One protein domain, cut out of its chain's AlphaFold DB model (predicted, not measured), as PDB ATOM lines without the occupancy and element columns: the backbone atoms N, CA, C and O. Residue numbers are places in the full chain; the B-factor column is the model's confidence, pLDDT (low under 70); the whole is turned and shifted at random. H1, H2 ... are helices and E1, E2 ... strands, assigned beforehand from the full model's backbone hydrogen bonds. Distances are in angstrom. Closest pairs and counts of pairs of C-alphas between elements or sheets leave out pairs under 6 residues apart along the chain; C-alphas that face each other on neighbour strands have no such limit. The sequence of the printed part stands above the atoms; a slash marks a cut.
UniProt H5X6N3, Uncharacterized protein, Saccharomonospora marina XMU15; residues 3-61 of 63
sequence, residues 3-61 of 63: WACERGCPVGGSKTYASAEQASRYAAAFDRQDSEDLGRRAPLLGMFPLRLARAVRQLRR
ATOM      1  N   TRP A   3     408.260 291.966 219.198       77.06
ATOM      2  CA  TRP A   3     409.175 291.767 220.318       77.06
ATOM      3  C   TRP A   3     410.431 292.612 220.123       77.06
ATOM      4  O   TRP A   3     410.897 292.818 218.999       77.06
ATOM      5  N   ALA A   4     410.968 293.105 221.233       74.31
ATOM      6  CA  ALA A   4     412.193 293.885 221.278       74.31
ATOM      7  C   ALA A   4     413.098 293.325 222.375       74.31
ATOM      8  O   ALA A   4     412.617 292.827 223.392       74.31
ATOM      9  N   CYS A   5     414.412 293.384 222.168       74.88
ATOM     10  CA  CYS A   5     415.354 292.987 223.201       74.88
ATOM     11  C   CYS A   5     415.318 293.980 224.375       74.88
ATOM     12  O   CYS A   5     415.725 295.131 224.228       74.88
ATOM     13  N   GLU A   6     414.923 293.515 225.562       72.81
ATOM     14  CA  GLU A   6     414.894 294.332 226.789       72.81
ATOM     15  C   GLU A   6     416.271 294.871 227.208       72.81
ATOM     16  O   GLU A   6     416.369 295.870 227.913       72.81
ATOM     17  N   ARG A   7     417.360 294.245 226.745       73.56
ATOM     18  CA  ARG A   7     418.742 294.663 227.037       73.56
ATOM     19  C   ARG A   7     419.248 295.792 226.128       73.56
ATOM     20  O   ARG A   7     420.448 296.055 226.106       73.56
ATOM     21  N   GLY A   8     418.367 296.429 225.350       74.44
ATOM     22  CA  GLY A   8     418.721 297.544 224.463       74.44
ATOM     23  C   GLY A   8     419.536 297.132 223.233       74.44
ATOM     24  O   GLY A   8     420.216 297.959 222.631       74.44
ATOM     25  N   CYS A   9     419.508 295.850 222.854       77.12
ATOM     26  CA  CYS A   9     420.157 295.385 221.632       77.12
ATOM     27  C   CYS A   9     419.330 295.798 220.399       77.12
ATOM     28  O   CYS A   9     418.101 295.799 220.477       77.12
ATOM     29  N   PRO A  10     419.950 296.019 219.224       76.25
ATOM     30  CA  PRO A  10     419.239 296.314 217.971       76.25
ATOM     31  C   PRO A  10     418.497 295.091 217.392       76.25
ATOM     32  O   PRO A  10     418.209 295.029 216.201       76.25
ATOM     33  N   VAL A  11     418.225 294.084 218.222       75.00
ATOM     34  CA  VAL A  11     417.607 292.820 217.839       75.00
ATOM     35  C   VAL A  11     416.154 292.853 218.297       75.00
ATOM     36  O   VAL A  11     415.858 292.970 219.486       75.00
ATOM     37  N   GLY A  12     415.249 292.760 217.336       77.69
ATOM     38  CA  GLY A  12     413.808 292.742 217.540       77.69
ATOM     39  C   GLY A  12     413.110 292.407 216.230       77.69
ATOM     40  O   GLY A  12     413.749 292.330 215.177       77.69
ATOM     41  N   GLY A  13     411.803 292.176 216.280       83.88
ATOM     42  CA  GLY A  13     411.054 291.826 215.080       83.88
ATOM     43  C   GLY A  13     409.550 291.769 215.281       83.88
ATOM     44  O   GLY A  13     409.037 291.786 216.401       83.88
ATOM     45  N   SER A  14     408.837 291.677 214.163       80.69
ATOM     46  CA  SER A  14     407.396 291.444 214.136       80.69
ATOM     47  C   SER A  14     407.106 290.113 213.457       80.69
ATOM     48  O   SER A  14     407.719 289.770 212.445       80.69
ATOM     49  N   LYS A  15     406.170 289.354 214.024       81.31
ATOM     50  CA  LYS A  15     405.651 288.116 213.449       81.31
ATOM     51  C   LYS A  15     404.133 288.183 213.374       81.31
ATOM     52  O   LYS A  15     403.454 288.466 214.371       81.31
ATOM     53  N   THR A  16     403.610 287.910 212.184       84.75
ATOM     54  CA  THR A  16     402.174 287.814 211.922       84.75
ATOM     55  C   THR A  16     401.749 286.358 212.041       84.75
ATOM     56  O   THR A  16     402.388 285.470 211.482       84.75
ATOM     57  N   TYR A  17     400.681 286.120 212.793       82.25
ATOM     58  CA  TYR A  17     400.080 284.803 212.978       82.25
ATOM     59  C   TYR A  17     398.680 284.808 212.374       82.25
ATOM     60  O   TYR A  17     398.024 285.847 212.352       82.25
ATOM     61  N   ALA A  18     398.223 283.648 211.904       85.38
ATOM     62  CA  ALA A  18     396.921 283.512 211.253       85.38
ATOM     63  C   ALA A  18     395.734 283.741 212.208       85.38
ATOM     64  O   ALA A  18     394.644 284.070 211.752       85.38
ATOM     65  N   SER A  19     395.929 283.586 213.524       87.75
ATOM     66  CA  SER A  19     394.897 283.848 214.530       87.75
ATOM     67  C   SER A  19     395.464 284.484 215.800       87.75
ATOM     68  O   SER A  19     396.640 284.311 216.142       87.75
ATOM     69  N   ALA A  20     394.602 285.202 216.525       85.19
ATOM     70  CA  ALA A  20     394.932 285.803 217.816       85.19
ATOM     71  C   ALA A  20     395.306 284.745 218.872       85.19
ATOM     72  O   ALA A  20     396.215 284.962 219.667       85.19
ATOM     73  N   GLU A  21     394.667 283.574 218.828       85.19
ATOM     74  CA  GLU A  21     394.957 282.443 219.717       85.19
ATOM     75  C   GLU A  21     396.360 281.860 219.486       85.19
ATOM     76  O   GLU A  21     397.082 281.536 220.428       85.19
ATOM     77  N   GLN A  22     396.804 281.783 218.226       82.12
ATOM     78  CA  GLN A  22     398.183 281.393 217.935       82.12
ATOM     79  C   GLN A  22     399.169 282.438 218.461       82.12
ATOM     80  O   GLN A  22     400.177 282.077 219.067       82.12
ATOM     81  N   ALA A  23     398.871 283.725 218.277       84.44
ATOM     82  CA  ALA A  23     399.723 284.794 218.784       84.44
ATOM     83  C   ALA A  23     399.867 284.742 220.317       84.44
ATOM     84  O   ALA A  23     400.991 284.847 220.808       84.44
ATOM     85  N   SER A  24     398.779 284.528 221.066       83.06
ATOM     86  CA  SER A  24     398.823 284.454 222.535       83.06
ATOM     87  C   SER A  24     399.584 283.225 223.035       83.06
ATOM     88  O   SER A  24     400.422 283.345 223.931       83.06
ATOM     89  N   ARG A  25     399.378 282.058 222.410       83.75
ATOM     90  CA  ARG A  25     400.092 280.820 222.759       83.75
ATOM     91  C   ARG A  25     401.603 280.961 222.599       83.75
ATOM     92  O   ARG A  25     402.356 280.519 223.467       83.75
ATOM     93  N   TYR A  26     402.053 281.558 221.496       77.12
ATOM     94  CA  TYR A  26     403.481 281.772 221.273       77.12
ATOM     95  C   TYR A  26     404.040 282.880 222.166       77.12
ATOM     96  O   TYR A  26     405.133 282.702 222.695       77.12
ATOM     97  N   ALA A  27     403.298 283.966 222.407       80.81
ATOM     98  CA  ALA A  27     403.719 285.012 223.338       80.81
ATOM     99  C   ALA A  27     403.998 284.448 224.739       80.81
ATOM    100  O   ALA A  27     405.096 284.633 225.252       80.81
ATOM    101  N   ALA A  28     403.080 283.650 225.291       79.50
ATOM    102  CA  ALA A  28     403.261 283.008 226.596       79.50
ATOM    103  C   ALA A  28     404.441 282.016 226.638       79.50
ATOM    104  O   ALA A  28     405.008 281.753 227.696       79.50
ATOM    105  N   ALA A  29     404.820 281.434 225.495       76.00
ATOM    106  CA  ALA A  29     405.974 280.546 225.419       76.00
ATOM    107  C   ALA A  29     407.313 281.303 225.420       76.00
ATOM    108  O   ALA A  29     408.284 280.777 225.962       76.00
ATOM    109  N   PHE A  30     407.356 282.499 224.823       69.44
ATOM    110  CA  PHE A  30     408.536 283.373 224.784       69.44
ATOM    111  C   PHE A  30     408.690 284.243 226.039       69.44
ATOM    112  O   PHE A  30     409.809 284.632 226.351       69.44
ATOM    113  N   ASP A  31     407.603 284.498 226.770       68.75
ATOM    114  CA  ASP A  31     407.590 285.247 228.040       68.75
ATOM    115  C   ASP A  31     408.196 284.462 229.223       68.75
ATOM    116  O   ASP A  31     408.272 284.936 230.353       68.75
ATOM    117  N   ARG A  32     408.662 283.228 228.986       62.50
ATOM    118  CA  ARG A  32     409.424 282.484 229.988       62.50
ATOM    119  C   ARG A  32     410.859 282.989 230.028       62.50
ATOM    120  O   ARG A  32     411.581 282.943 229.034       62.50
ATOM    121  N   GLN A  33     411.274 283.421 231.214       56.34
ATOM    122  CA  GLN A  33     412.620 283.890 231.500       56.34
ATOM    123  C   GLN A  33     413.643 282.753 231.288       56.34
ATOM    124  O   GLN A  33     413.927 281.955 232.178       56.34
ATOM    125  N   ASP A  34     414.228 282.689 230.091       54.69
ATOM    126  CA  ASP A  34     415.229 281.680 229.691       54.69
ATOM    127  C   ASP A  34     416.526 281.748 230.536       54.69
ATOM    128  O   ASP A  34     417.381 280.860 230.505       54.69
ATOM    129  N   SER A  35     416.678 282.799 231.355       54.31
ATOM    130  CA  SER A  35     417.810 282.976 232.268       54.31
ATOM    131  C   SER A  35     417.870 281.946 233.394       54.31
ATOM    132  O   SER A  35     418.958 281.706 233.915       54.31
ATOM    133  N   GLU A  36     416.746 281.332 233.781       52.59
ATOM    134  CA  GLU A  36     416.753 280.326 234.852       52.59
ATOM    135  C   GLU A  36     417.314 278.965 234.401       52.59
ATOM    136  O   GLU A  36     417.835 278.209 235.232       52.59
ATOM    137  N   ASP A  37     417.263 278.660 233.098       50.41
ATOM    138  CA  ASP A  37     417.746 277.390 232.528       50.41
ATOM    139  C   ASP A  37     419.169 277.514 231.941       50.41
ATOM    140  O   ASP A  37     419.971 276.579 232.054       50.41
ATOM    141  N   LEU A  38     419.555 278.705 231.455       52.41
ATOM    142  CA  LEU A  38     420.919 278.997 230.971       52.41
ATOM    143  C   LEU A  38     422.022 278.737 232.016       52.41
ATOM    144  O   LEU A  38     423.160 278.449 231.647       52.41
ATOM    145  N   GLY A  39     421.705 278.810 233.314       51.81
ATOM    146  CA  GLY A  39     422.632 278.462 234.398       51.81
ATOM    147  C   GLY A  39     422.530 277.013 234.886       51.81
ATOM    148  O   GLY A  39     423.497 276.483 235.431       51.81
ATOM    149  N   ARG A  40     421.376 276.358 234.695       53.62
ATOM    150  CA  ARG A  40     421.051 275.065 235.327       53.62
ATOM    151  C   ARG A  40     421.506 273.861 234.505       53.62
ATOM    152  O   ARG A  40     421.831 272.825 235.079       53.62
ATOM    153  N   ARG A  41     421.571 274.007 233.177       51.38
ATOM    154  CA  ARG A  41     422.077 272.988 232.236       51.38
ATOM    155  C   ARG A  41     423.361 273.382 231.519       51.38
ATOM    156  O   ARG A  41     423.727 272.725 230.549       51.38
ATOM    157  N   ALA A  42     424.074 274.412 231.969       53.66
ATOM    158  CA  ALA A  42     425.400 274.678 231.430       53.66
ATOM    159  C   ALA A  42     426.323 273.496 231.796       53.66
ATOM    160  O   ALA A  42     426.618 273.316 232.982       53.66
ATOM    161  N   PRO A  43     426.793 272.673 230.835       58.09
ATOM    162  CA  PRO A  43     427.795 271.673 231.153       58.09
ATOM    163  C   PRO A  43     429.013 272.430 231.681       58.09
ATOM    164  O   PRO A  43     429.582 273.269 230.981       58.09
ATOM    165  N   LEU A  44     429.424 272.144 232.919       56.91
ATOM    166  CA  LEU A  44     430.600 272.758 233.555       56.91
ATOM    167  C   LEU A  44     431.874 272.609 232.694       56.91
ATOM    168  O   LEU A  44     432.826 273.372 232.844       56.91
ATOM    169  N   LEU A  45     431.855 271.669 231.744       57.22
ATOM    170  CA  LEU A  45     432.897 271.396 230.760       57.22
ATOM    171  C   LEU A  45     432.896 272.353 229.548       57.22
ATOM    172  O   LEU A  45     433.943 272.554 228.941       57.22
ATOM    173  N   GLY A  46     431.774 272.998 229.205       60.34
ATOM    174  CA  GLY A  46     431.676 273.886 228.032       60.34
ATOM    175  C   GLY A  46     432.311 275.270 228.224       60.34
ATOM    176  O   GLY A  46     432.577 275.978 227.258       60.34
ATOM    177  N   MET A  47     432.587 275.663 229.472       64.31
ATOM    178  CA  MET A  47     433.127 276.988 229.819       64.31
ATOM    179  C   MET A  47     434.642 276.985 230.074       64.31
ATOM    180  O   MET A  47     435.228 278.041 230.323       64.31
ATOM    181  N   PHE A  48     435.298 275.824 229.998       69.50
ATOM    182  CA  PHE A  48     436.749 275.710 230.173       69.50
ATOM    183  C   PHE A  48     437.560 276.602 229.204       69.50
ATOM    184  O   PHE A  48     438.455 277.308 229.684       69.50
ATOM    185  N   PRO A  49     437.221 276.707 227.897       75.25
ATOM    186  CA  PRO A  49     437.974 277.555 226.965       75.25
ATOM    187  C   PRO A  49     437.921 279.043 227.339       75.25
ATOM    188  O   PRO A  49     438.924 279.756 227.271       75.25
ATOM    189  N   LEU A  50     436.758 279.519 227.796       76.75
ATOM    190  CA  LEU A  50     436.558 280.912 228.208       76.75
ATOM    191  C   LEU A  50     437.305 281.241 229.505       76.75
ATOM    192  O   LEU A  50     437.862 282.336 229.630       76.75
ATOM    193  N   ARG A  51     437.363 280.298 230.455       72.88
ATOM    194  CA  ARG A  51     438.116 280.459 231.711       72.88
ATOM    195  C   ARG A  51     439.625 280.564 231.457       72.88
ATOM    196  O   ARG A  51     440.256 281.471 232.000       72.88
ATOM    197  N   LEU A  52     440.174 279.733 230.567       80.06
ATOM    198  CA  LEU A  52     441.575 279.811 230.117       80.06
ATOM    199  C   LEU A  52     441.891 281.149 229.442       80.06
ATOM    200  O   LEU A  52     442.849 281.827 229.813       80.06
ATOM    201  N   ALA A  53     441.046 281.578 228.502       81.38
ATOM    202  CA  ALA A  53     441.229 282.855 227.817       81.38
ATOM    203  C   ALA A  53     441.178 284.051 228.784       81.38
ATOM    204  O   ALA A  53     441.869 285.053 228.579       81.38
ATOM    205  N   ARG A  54     440.369 283.972 229.848       81.12
ATOM    206  CA  ARG A  54     440.299 285.016 230.879       81.12
ATOM    207  C   ARG A  54     441.560 285.041 231.752       81.12
ATOM    208  O   ARG A  54     442.085 286.129 231.976       81.12
ATOM    209  N   ALA A  55     442.076 283.880 232.163       83.94
ATOM    210  CA  ALA A  55     443.300 283.772 232.963       83.94
ATOM    211  C   ALA A  55     444.537 284.306 232.217       83.94
ATOM    212  O   ALA A  55     445.290 285.115 232.758       83.94
ATOM    213  N   VAL A  56     444.695 283.950 230.936       85.75
ATOM    214  CA  VAL A  56     445.796 284.452 230.091       85.75
ATOM    215  C   VAL A  56     445.747 285.976 229.956       85.75
ATOM    216  O   VAL A  56     446.778 286.641 230.033       85.75
ATOM    217  N   ARG A  57     444.556 286.566 229.788       82.88
ATOM    218  CA  ARG A  57     444.416 288.029 229.715       82.88
ATOM    219  C   ARG A  57     444.753 288.726 231.032       82.88
ATOM    220  O   ARG A  57     445.265 289.836 230.986       82.88
ATOM    221  N   GLN A  58     444.459 288.115 232.179       80.44
ATOM    222  CA  GLN A  58     444.798 288.683 233.488       80.44
ATOM    223  C   GLN A  58     446.310 288.698 233.726       80.44
ATOM    224  O   GLN A  58     446.842 289.723 234.142       80.44
ATOM    225  N   LEU A  59     447.006 287.615 233.372       79.50
ATOM    226  CA  LEU A  59     448.468 287.540 233.476       79.50
ATOM    227  C   LEU A  59     449.162 288.585 232.595       79.50
ATOM    228  O   LEU A  59     450.090 289.246 233.041       79.50
ATOM    229  N   ARG A  60     448.658 288.814 231.378       74.81
ATOM    230  CA  ARG A  60     449.199 289.831 230.454       74.81
ATOM    231  C   ARG A  60     448.929 291.280 230.867       74.81
ATOM    232  O   ARG A  60     449.431 292.177 230.207       74.81
ATOM    233  N   ARG A  61     448.092 291.525 231.881       69.00
ATOM    234  CA  ARG A  61     447.825 292.876 232.414       69.00
ATOM    235  C   ARG A  61     448.651 293.194 233.662       69.00
ATOM    236  O   ARG A  61     448.626 294.338 234.098       69.00
TER     237      ARG A  61
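This is residues 3 to 61 of the 63 residues of an uncharacterized protein of Saccharomonospora marina XMU15 (UniProt H5X6N3). This is an open, stretched chain: residues 3 to 4 pair with E1, the chain folds back into H1, and residues 31 to 61, with H2 and H3, stick out as a long arm. The 59 printed residues hold one named strand and three named helices, in the order E1, H1, H2, H3, mostly helix. The whole is extended, radius of gyration of the C-alphas 18.6 A, spanning 56 by 26 by 14 A.

Look first at residues 3 to 4, antiparallel to residues 12 to 13 of E1, residues 12 to 14. E1, H1 (residues 20 to 30), H2 (residues 35 to 38) and H3 (residues 48 to 59) are apart from one another. In H1 and H3 every O i to N i+4 pair is within hydrogen-bond range; H2 is too short for one, and its one O i to N i+3 pair is not within range.

Find C-alpha 12 at (413.808, 292.742, 217.540), where E1 begins. H1 runs 15.5 A; H3 runs 17.0 A to C-alpha 59 at (448.468, 287.540, 233.476).

The C-alphas farthest apart, of Ser 19 and Leu 59, are 56.9 A apart. The printed part has no cut and no long link. Residues 30 to 48 and 61 have pLDDT under 70.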